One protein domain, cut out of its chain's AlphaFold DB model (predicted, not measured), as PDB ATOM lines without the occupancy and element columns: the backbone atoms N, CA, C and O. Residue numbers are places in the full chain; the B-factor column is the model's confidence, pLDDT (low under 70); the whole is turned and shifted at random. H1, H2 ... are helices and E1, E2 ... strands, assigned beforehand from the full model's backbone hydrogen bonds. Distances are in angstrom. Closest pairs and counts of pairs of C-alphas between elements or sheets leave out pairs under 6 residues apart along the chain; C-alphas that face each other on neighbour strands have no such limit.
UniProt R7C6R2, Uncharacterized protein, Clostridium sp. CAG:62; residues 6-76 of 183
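This is residues 6 to 76 of the 183 residues of an uncharacterized protein of Clostridium sp. CAG:62 (UniProt R7C6R2). The longest helix, H1, and the shorter H2 pack on different parts of a third helix, H3, and stay apart from each other: residues 21 to 28 of H1 pack on residues 59 to 64 of H3, while H2 packs on residues 65 to 72 and folds back with H3 as a helical hairpin. Near the start of H1, residues 6 to 12 fold back on themselves in a small turn that ends in the short strand E1. The printed part has 71 residues, with one named strand and three named helices in the order E1, H1, H2, H3, and its class is mostly helix. It is only just compact, close to loose, with a radius of gyration of the C-alphas of 12.8 A, and its elongated outline spans 40 by 21 by 19 A.

Start from H1, residues 15 to 34, and look across to H3, residues 59 to 74. The two touch, with residues 21 to 28 of H1 and residues 59 to 64 of H3 alone; their closest C-alphas are those of Glu 24 and Gly 61, 6.3 A apart. They run the same way at a shallow tilt of 33 degrees, only just short of steep. Now look at H2, residues 40 to 52, which touches residues 65 to 72 of H3 alone; the closest C-alphas are those of Pro 40 and Ile 72, 5.6 A apart. H2 and H3 run opposite ways at a steep tilt of 38 degrees, only just past shallow, and form a helical hairpin. H1 and H2 are apart. E1, residues 10 to 12, pairs with no named strand, but its residues 10 to 11 make a short antiparallel pairing with residues 6 to 7. The closest C-alphas of E1 and H1 are those of Phe 12 and Tyr 18, 5.8 A apart, and E1 is apart from H2 and H3. In H1, H2 and H3 every O i to N i+4 pair is within hydrogen-bond range.

Find C-alpha 15 at (67.039, 29.307, 242.872); from there the 20 residues of H1 run 28.7 A to C-alpha 34 at (72.133, 52.682, 227.047). Go back to Tyr 10 for E1, which measures 6.4 A from there to Phe 12. H2 measures 18.0 A from Pro 40 to Ser 52. H3 runs 22.4 A from Met 59 to Lys 74, where C-alpha 74 stands at (66.804, 41.860, 208.341).

The two C-alphas farthest apart are those of Arg 15 and Gly 76, at 40.5 A. The printed part has no cut. The links from E1 to H1 and from H1 to H2 are tight, the link from H2 to H3 is short, and no link is long. The mean pLDDT of the printed part is 82.3; look for the values under 70 at residues 6 to 11, residue 13 and residue 76.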
ATOM      1  N   VAL A   6      59.215  31.484 239.476       52.81
ATOM      2  CA  VAL A   6      58.615  31.786 238.166       52.81
ATOM      3  C   VAL A   6      58.920  33.229 237.761       52.81
ATOM      4  O   VAL A   6      58.760  34.165 238.540       52.81
ATOM      5  N   THR A   7      59.337  33.415 236.513       57.38
ATOM      6  CA  THR A   7      59.303  34.702 235.800       57.38
ATOM      7  C   THR A   7      58.188  34.648 234.750       57.38
ATOM      8  O   THR A   7      57.769  33.553 234.391       57.38
ATOM      9  N   ASN A   8      57.719  35.791 234.224       56.03
ATOM     10  CA  ASN A   8      56.578  35.873 233.284       56.03
ATOM     11  C   ASN A   8      56.612  34.895 232.082       56.03
ATOM     12  O   ASN A   8      55.585  34.735 231.428       56.03
ATOM     13  N   GLN A   9      57.757  34.274 231.764       60.72
ATOM     14  CA  GLN A   9      57.921  33.321 230.658       60.72
ATOM     15  C   GLN A   9      58.689  32.027 231.018       60.72
ATOM     16  O   GLN A   9      58.772  31.142 230.172       60.72
ATOM     17  N   TYR A  10      59.232  31.881 232.237       67.88
ATOM     18  CA  TYR A  10      60.065  30.724 232.614       67.88
ATOM     19  C   TYR A  10      59.816  30.268 234.053       67.88
ATOM     20  O   TYR A  10      59.778  31.097 234.964       67.88
ATOM     21  N   SER A  11      59.728  28.954 234.261       67.19
ATOM     22  CA  SER A  11      59.791  28.307 235.575       67.19
ATOM     23  C   SER A  11      61.184  27.726 235.803       67.19
ATOM     24  O   SER A  11      61.684  26.992 234.952       67.19
ATOM     25  N   PHE A  12      61.795  28.025 236.947       72.88
ATOM     26  CA  PHE A  12      63.123  27.532 237.303       72.88
ATOM     27  C   PHE A  12      63.037  26.483 238.410       72.88
ATOM     28  O   PHE A  12      62.375  26.695 239.425       72.88
ATOM     29  N   GLU A  13      63.750  25.372 238.231       68.25
ATOM     30  CA  GLU A  13      63.882  24.321 239.249       68.25
ATOM     31  C   GLU A  13      64.873  24.712 240.355       68.25
ATOM     32  O   GLU A  13      64.717  24.318 241.509       68.25
ATOM     33  N   SER A  14      65.876  25.530 240.015       74.75
ATOM     34  CA  SER A  14      66.900  26.014 240.941       74.75
ATOM     35  C   SER A  14      66.777  27.516 241.182       74.75
ATOM     36  O   SER A  14      66.634  28.319 240.254       74.75
ATOM     37  N   ARG A  15      66.930  27.906 242.452       75.00
ATOM     38  CA  ARG A  15      67.039  29.307 242.872       75.00
ATOM     39  C   ARG A  15      68.209  30.024 242.194       75.00
ATOM     40  O   ARG A  15      68.094  31.201 241.864       75.00
ATOM     41  N   GLU A  16      69.319  29.322 241.964       76.62
ATOM     42  CA  GLU A  16      70.496  29.894 241.306       76.62
ATOM     43  C   GLU A  16      70.173  30.321 239.868       76.62
ATOM     44  O   GLU A  16      70.474  31.449 239.479       76.62
ATOM     45  N   SER A  17      69.485  29.463 239.108       75.94
ATOM     46  CA  SER A  17      69.052  29.762 237.739       75.94
ATOM     47  C   SER A  17      68.095  30.956 237.697       75.94
ATOM     48  O   SER A  17      68.234  31.829 236.842       75.94
ATOM     49  N   TYR A  18      67.176  31.053 238.662       79.50
ATOM     50  CA  TYR A  18      66.274  32.200 238.793       79.50
ATOM     51  C   TYR A  18      67.022  33.511 239.072       79.50
ATOM     52  O   TYR A  18      66.784  34.526 238.409       79.50
ATOM     53  N   GLU A  19      67.951  33.512 240.031       82.75
ATOM     54  CA  GLU A  19      68.745  34.699 240.362       82.75
ATOM     55  C   GLU A  19      69.656  35.123 239.200       82.75
ATOM     56  O   GLU A  19      69.801  36.322 238.937       82.75
ATOM     57  N   GLN A  20      70.233  34.163 238.470       84.44
ATOM     58  CA  GLN A  20      71.006  34.421 237.253       84.44
ATOM     59  C   GLN A  20      70.138  35.060 236.164       84.44
ATOM     60  O   GLN A  20      70.500  36.122 235.656       84.44
ATOM     61  N   THR A  21      68.961  34.501 235.861       86.12
ATOM     62  CA  THR A  21      68.053  35.090 234.864       86.12
ATOM     63  C   THR A  21      67.611  36.495 235.257       86.12
ATOM     64  O   THR A  21      67.551  37.377 234.402       86.12
ATOM     65  N   LYS A  22      67.353  36.753 236.543       85.94
ATOM     66  CA  LYS A  22      67.006  38.099 237.016       85.94
ATOM     67  C   LYS A  22      68.137  39.103 236.762       85.94
ATOM     68  O   LYS A  22      67.878  40.189 236.244       85.94
ATOM     69  N   LYS A  23      69.384  38.738 237.081       89.00
ATOM     70  CA  LYS A  23      70.567  39.582 236.832       89.00
ATOM     71  C   LYS A  23      70.773  39.846 235.340       89.00
ATOM     72  O   LYS A  23      70.988  40.993 234.954       89.00
ATOM     73  N   GLU A  24      70.670  38.813 234.507       89.75
ATOM     74  CA  GLU A  24      70.794  38.956 233.052       89.75
ATOM     75  C   GLU A  24      69.684  39.842 232.479       89.75
ATOM     76  O   GLU A  24      69.964  40.748 231.699       89.75
ATOM     77  N   ALA A  25      68.436  39.680 232.928       87.31
ATOM     78  CA  ALA A  25      67.323  40.525 232.506       87.31
ATOM     79  C   ALA A  25      67.548  42.012 232.843       87.31
ATOM     80  O   ALA A  25      67.217  42.891 232.045       87.31
ATOM     81  N   GLU A  26      68.131  42.321 234.002       89.19
ATOM     82  CA  GLU A  26      68.508  43.694 234.360       89.19
ATOM     83  C   GLU A  26      69.639  44.240 233.478       89.19
ATOM     84  O   GLU A  26      69.591  45.400 233.062       89.19
ATOM     85  N   GLN A  27      70.643  43.421 233.155       88.25
ATOM     86  CA  GLN A  27      71.723  43.803 232.239       88.25
ATOM     87  C   GLN A  27      71.203  44.071 230.823       88.25
ATOM     88  O   GLN A  27      71.581  45.073 230.217       88.25
ATOM     89  N   ILE A  28      70.285  43.238 230.327       88.56
ATOM     90  CA  ILE A  28      69.617  43.423 229.034       88.56
ATOM     91  C   ILE A  28      68.846  44.744 229.024       88.56
ATOM     92  O   ILE A  28      69.022  45.548 228.112       88.56
ATOM     93  N   LYS A  29      68.060  45.036 230.070       88.81
ATOM     94  CA  LYS A  29      67.348  46.321 230.196       88.81
ATOM     95  C   LYS A  29      68.302  47.514 230.152       88.81
ATOM     96  O   LYS A  29      68.023  48.492 229.460       88.81
ATOM     97  N   LYS A  30      69.435  47.434 230.856       90.12
ATOM     98  CA  LYS A  30      70.470  48.480 230.823       90.12
ATOM     99  C   LYS A  30      71.058  48.642 229.424       90.12
ATOM    100  O   LYS A  30      71.198  49.770 228.967       90.12
ATOM    101  N   LEU A  31      71.360  47.549 228.725       87.62
ATOM    102  CA  LEU A  31      71.869  47.593 227.352       87.62
ATOM    103  C   LEU A  31      70.867  48.236 226.393       87.62
ATOM    104  O   LEU A  31      71.245  49.151 225.668       87.62
ATOM    105  N   ILE A  32      69.594  47.838 226.456       86.31
ATOM    106  CA  ILE A  32      68.515  48.416 225.642       86.31
ATOM    107  C   ILE A  32      68.362  49.921 225.902       86.31
ATOM    108  O   ILE A  32      68.107  50.677 224.970       86.31
ATOM    109  N   HIS A  33      68.518  50.370 227.150       85.75
ATOM    110  CA  HIS A  33      68.406  51.791 227.488       85.75
ATOM    111  C   HIS A  33      69.659  52.602 227.125       85.75
ATOM    112  O   HIS A  33      69.556  53.762 226.741       85.75
ATOM    113  N   SER A  34      70.846  52.004 227.260       82.81
ATOM    114  CA  SER A  34      72.133  52.682 227.047       82.81
ATOM    115  C   SER A  34      72.577  52.745 225.584       82.81
ATOM    116  O   SER A  34      73.415  53.579 225.245       82.81
ATOM    117  N   ALA A  35      72.049  51.876 224.719       82.31
ATOM    118  CA  ALA A  35      72.472  51.768 223.331       82.31
ATOM    119  C   ALA A  35      71.306  51.849 222.344       82.31
ATOM    120  O   ALA A  35      70.253  51.248 222.547       82.31
ATOM    121  N   ASP A  36      71.536  52.520 221.214       83.12
ATOM    122  CA  ASP A  36      70.571  52.566 220.116       83.12
ATOM    123  C   ASP A  36      70.609  51.271 219.289       83.12
ATOM    124  O   ASP A  36      71.239  51.180 218.233       83.12
ATOM    125  N   LEU A  37      69.922  50.244 219.792       79.62
ATOM    126  CA  LEU A  37      69.788  48.944 219.130       79.62
ATOM    127  C   LEU A  37      68.967  49.007 217.832       79.62
ATOM    128  O   LEU A  37      68.944  48.027 217.095       79.62
ATOM    129  N   LYS A  38      68.326  50.145 217.517       82.00
ATOM    130  CA  LYS A  38      67.650  50.358 216.229       82.00
ATOM    131  C   LYS A  38      68.641  50.660 215.109       82.00
ATOM    132  O   LYS A  38      68.294  50.512 213.940       82.00
ATOM    133  N   ASN A  39      69.866  51.067 215.438       85.06
ATOM    134  CA  ASN A  39      70.922  51.238 214.454       85.06
ATOM    135  C   ASN A  39      71.616  49.890 214.200       85.06
ATOM    136  O   ASN A  39      72.301  49.377 215.094       85.06
ATOM    137  N   PRO A  40      71.534  49.321 212.985       83.25
ATOM    138  CA  PRO A  40      72.022  47.965 212.761       83.25
ATOM    139  C   PRO A  40      73.552  47.817 212.897       83.25
ATOM    140  O   PRO A  40      74.038  46.741 213.246       83.25
ATOM    141  N   LYS A  41      74.336  48.899 212.733       84.25
ATOM    142  CA  LYS A  41      75.791  48.886 213.006       84.25
ATOM    143  C   LYS A  41      76.100  48.796 214.504       84.25
ATOM    144  O   LYS A  41      77.038  48.105 214.903       84.25
ATOM    145  N   ILE A  42      75.320  49.491 215.334       85.19
ATOM    146  CA  ILE A  42      75.455  49.465 216.799       85.19
ATOM    147  C   ILE A  42      74.991  48.109 217.332       85.19
ATOM    148  O   ILE A  42      75.704  47.497 218.128       85.19
ATOM    149  N   ALA A  43      73.861  47.606 216.825       86.00
ATOM    150  CA  ALA A  43      73.352  46.272 217.125       86.00
ATOM    151  C   ALA A  43      74.404  45.188 216.848       86.00
ATOM    152  O   ALA A  43      74.670  44.365 217.720       86.00
ATOM    153  N   LEU A  44      75.078  45.238 215.692       86.19
ATOM    154  CA  LEU A  44      76.148  44.298 215.342       86.19
ATOM    155  C   LEU A  44      77.330  44.350 216.317       86.19
ATOM    156  O   LEU A  44      77.829  43.312 216.750       86.19
ATOM    157  N   LYS A  45      77.781  45.554 216.688       87.81
ATOM    158  CA  LYS A  45      78.888  45.725 217.639       87.81
ATOM    159  C   LYS A  45      78.538  45.151 219.012       87.81
ATOM    160  O   LYS A  45      79.372  44.489 219.625       87.81
ATOM    161  N   ILE A  46      77.318  45.403 219.481       88.38
ATOM    162  CA  ILE A  46      76.831  44.899 220.767       88.38
ATOM    163  C   ILE A  46      76.661  43.389 220.718       88.38
ATOM    164  O   ILE A  46      77.150  42.718 221.617       88.38
ATOM    165  N   TYR A  47      76.071  42.850 219.651       88.00
ATOM    166  CA  TYR A  47      75.937  41.410 219.449       88.00
ATOM    167  C   TYR A  47      77.293  40.705 219.531       88.00
ATOM    168  O   TYR A  47      77.482  39.825 220.369       88.00
ATOM    169  N   ASN A  48      78.270  41.151 218.733       87.75
ATOM    170  CA  ASN A  48      79.607  40.560 218.722       87.75
ATOM    171  C   ASN A  48      80.288  40.660 220.090       87.75
ATOM    172  O   ASN A  48      80.930  39.704 220.520       87.75
ATOM    173  N   LYS A  49      80.121  41.785 220.797       88.25
ATOM    174  CA  LYS A  49      80.658  41.956 222.148       88.25
ATOM    175  C   LYS A  49      80.002  40.999 223.143       88.25
ATOM    176  O   LYS A  49      80.709  40.283 223.837       88.25
ATOM    177  N   CYS A  50      78.672  40.945 223.187       89.00
ATOM    178  CA  CYS A  50      77.939  40.078 224.107       89.00
ATOM    179  C   CYS A  50      78.239  38.590 223.871       89.00
ATOM    180  O   CYS A  50      78.341  37.832 224.835       89.00
ATOM    181  N   VAL A  51      78.410  38.189 222.607       87.31
ATOM    182  CA  VAL A  51      78.791  36.824 222.214       87.31
ATOM    183  C   VAL A  51      80.243  36.515 222.589       87.31
ATOM    184  O   VAL A  51      80.501  35.475 223.191       87.31
ATOM    185  N   SER A  52      81.180  37.419 222.285       84.62
ATOM    186  CA  SER A  52      82.607  37.277 222.615       84.62
ATOM    187  C   SER A  52      82.841  37.183 224.123       84.62
ATOM    188  O   SER A  52      83.517  36.273 224.598       84.62
ATOM    189  N   ASP A  53      82.231  38.092 224.882       87.00
ATOM    190  CA  ASP A  53      82.379  38.192 226.334       87.00
ATOM    191  C   ASP A  53      81.549  37.132 227.083       87.00
ATOM    192  O   ASP A  53      81.620  37.062 228.309       87.00
ATOM    193  N   LYS A  54      80.753  36.318 226.367       87.06
ATOM    194  CA  LYS A  54      79.815  35.336 226.939       87.06
ATOM    195  C   LYS A  54      78.972  35.961 228.055       87.06
ATOM    196  O   LYS A  54      78.882  35.431 229.155       87.06
ATOM    197  N   MET A  55      78.384  37.131 227.792       85.06
ATOM    198  CA  MET A  55      77.691  37.904 228.835       85.06
ATOM    199  C   MET A  55      76.426  37.212 229.354       85.06
ATOM    200  O   MET A  55      76.004  37.482 230.474       85.06
ATOM    201  N   PHE A  56      75.831  36.336 228.542       88.56
ATOM    202  CA  PHE A  56      74.557  35.692 228.824       88.56
ATOM    203  C   PHE A  56      74.668  34.171 228.753       88.56
ATOM    204  O   PHE A  56      75.240  33.622 227.810       88.56
ATOM    205  N   HIS A  57      74.080  33.507 229.742       84.50
ATOM    206  CA  HIS A  57      74.078  32.058 229.914       84.50
ATOM    207  C   HIS A  57      72.674  31.494 230.157       84.50
ATOM    208  O   HIS A  57      72.518  30.277 230.213       84.50
ATOM    209  N   THR A  58      71.657  32.344 230.320       85.25
ATOM    210  CA  THR A  58      70.274  31.909 230.543       85.25
ATOM    211  C   THR A  58      69.410  32.064 229.295       85.25
ATOM    212  O   THR A  58      69.720  32.834 228.383       85.25
ATOM    213  N   MET A  59      68.271  31.362 229.271       81.50
ATOM    214  CA  MET A  59      67.325  31.392 228.148       81.50
ATOM    215  C   MET A  59      66.849  32.813 227.800       81.50
ATOM    216  O   MET A  59      66.707  33.152 226.628       81.50
ATOM    217  N   ALA A  60      66.673  33.681 228.804       84.69
ATOM    218  CA  ALA A  60      66.299  35.078 228.585       84.69
ATOM    219  C   ALA A  60      67.370  35.856 227.799       84.69
ATOM    220  O   ALA A  60      67.044  36.610 226.882       84.69
ATOM    221  N   GLY A  61      68.648  35.650 228.125       86.44
ATOM    222  CA  GLY A  61      69.751  36.277 227.407       86.44
ATOM    223  C   GLY A  61      69.985  35.680 226.020       86.44
ATOM    224  O   GLY A  61      70.271  36.424 225.081       86.44
ATOM    225  N   TYR A  62      69.767  34.374 225.845       87.38
ATOM    226  CA  TYR A  62      69.795  33.747 224.521       87.38
ATOM    227  C   TYR A  62      68.693  34.269 223.599       87.38
ATOM    228  O   TYR A  62      68.984  34.586 222.446       87.38
ATOM    229  N   ASN A  63      67.468  34.448 224.100       86.62
ATOM    230  CA  ASN A  63      66.390  35.054 223.317       86.62
ATOM    231  C   ASN A  63      66.729  36.485 222.894       86.62
ATOM    232  O   ASN A  63      66.553  36.826 221.728       86.62
ATOM    233  N   PHE A  64      67.297  37.293 223.792       88.12
ATOM    234  CA  PHE A  64      67.749  38.641 223.445       88.12
ATOM    235  C   PHE A  64      68.808  38.637 222.330       88.12
ATOM    236  O   PHE A  64      68.701  39.397 221.368       88.12
ATOM    237  N   LEU A  65      69.816  37.759 222.418       88.50
ATOM    238  CA  LEU A  65      70.829  37.619 221.367       88.50
ATOM    239  C   LEU A  65      70.221  37.148 220.038       88.50
ATOM    240  O   LEU A  65      70.641  37.620 218.983       88.50
ATOM    241  N   MET A  66      69.231  36.254 220.082       86.31
ATOM    242  CA  MET A  66      68.520  35.762 218.901       86.31
ATOM    243  C   MET A  66      67.719  36.877 218.218       86.31
ATOM    244  O   MET A  66      67.821  37.060 217.005       86.31
ATOM    245  N   GLU A  67      66.965  37.663 218.989       86.75
ATOM    246  CA  GLU A  67      66.220  38.823 218.487       86.75
ATOM    247  C   GLU A  67      67.159  39.858 217.860       86.75
ATOM    248  O   GLU A  67      66.895  40.363 216.766       86.75
ATOM    249  N   LEU A  68      68.295  40.122 218.514       86.81
ATOM    250  CA  LEU A  68      69.306  41.048 218.014       86.81
ATOM    251  C   LEU A  68      69.931  40.543 216.707       86.81
ATOM    252  O   LEU A  68      70.090  41.315 215.761       86.81
ATOM    253  N   ARG A  69      70.229  39.243 216.619       85.06
ATOM    254  CA  ARG A  69      70.743  38.595 215.404       85.06
ATOM    255  C   ARG A  69      69.755  38.708 214.242       85.06
ATOM    256  O   ARG A  69      70.155  39.094 213.145       85.06
ATOM    257  N   HIS A  70      68.474  38.436 214.489       85.38
ATOM    258  CA  HIS A  70      67.410  38.548 213.485       85.38
ATOM    259  C   HIS A  70      67.242  39.982 212.980       85.38
ATOM    260  O   HIS A  70      67.085  40.218 211.782       85.38
ATOM    261  N   PHE A  71      67.318  40.959 213.886       85.12
ATOM    262  CA  PHE A  71      67.267  42.375 213.533       85.12
ATOM    263  C   PHE A  71      68.421  42.778 212.601       85.12
ATOM    264  O   PHE A  71      68.192  43.443 211.589       85.12
ATOM    265  N   ILE A  72      69.645  42.327 212.898       83.94
ATOM    266  CA  ILE A  72      70.829  42.568 212.059       83.94
ATOM    267  C   ILE A  72      70.684  41.885 210.690       83.94
ATOM    268  O   ILE A  72      70.990  42.496 209.667       83.94
ATOM    269  N   GLY A  73      70.191  40.643 210.653       81.69
ATOM    270  CA  GLY A  73      69.962  39.912 209.402       81.69
ATOM    271  C   GLY A  73      68.947  40.614 208.495       81.69
ATOM    272  O   GLY A  73      69.202  40.814 207.308       81.69
ATOM    273  N   LYS A  74      67.833  41.094 209.066       81.62
ATOM    274  CA  LYS A  74      66.804  41.860 208.341       81.62
ATOM    275  C   LYS A  74      67.300  43.186 207.775       81.62
ATOM    276  O   LYS A  74      66.742  43.658 206.789       81.62
ATOM    277  N   SER A  75      68.316  43.801 208.377       76.44
ATOM    278  CA  SER A  75      68.839  45.084 207.904       76.44
ATOM    279  C   SER A  75      69.748  44.962 206.676       76.44
ATOM    280  O   SER A  75      70.179  45.987 206.152       76.44
ATOM    281  N   GLY A  76      70.114  43.742 206.260       69.94
ATOM    282  CA  GLY A  76      70.961  43.490 205.089       69.94
ATOM    283  C   GLY A  76      72.420  43.948 205.223       69.94
ATOM    284  O   GLY A  76      73.130  43.984 204.224       69.94
TER     285      GLY A  76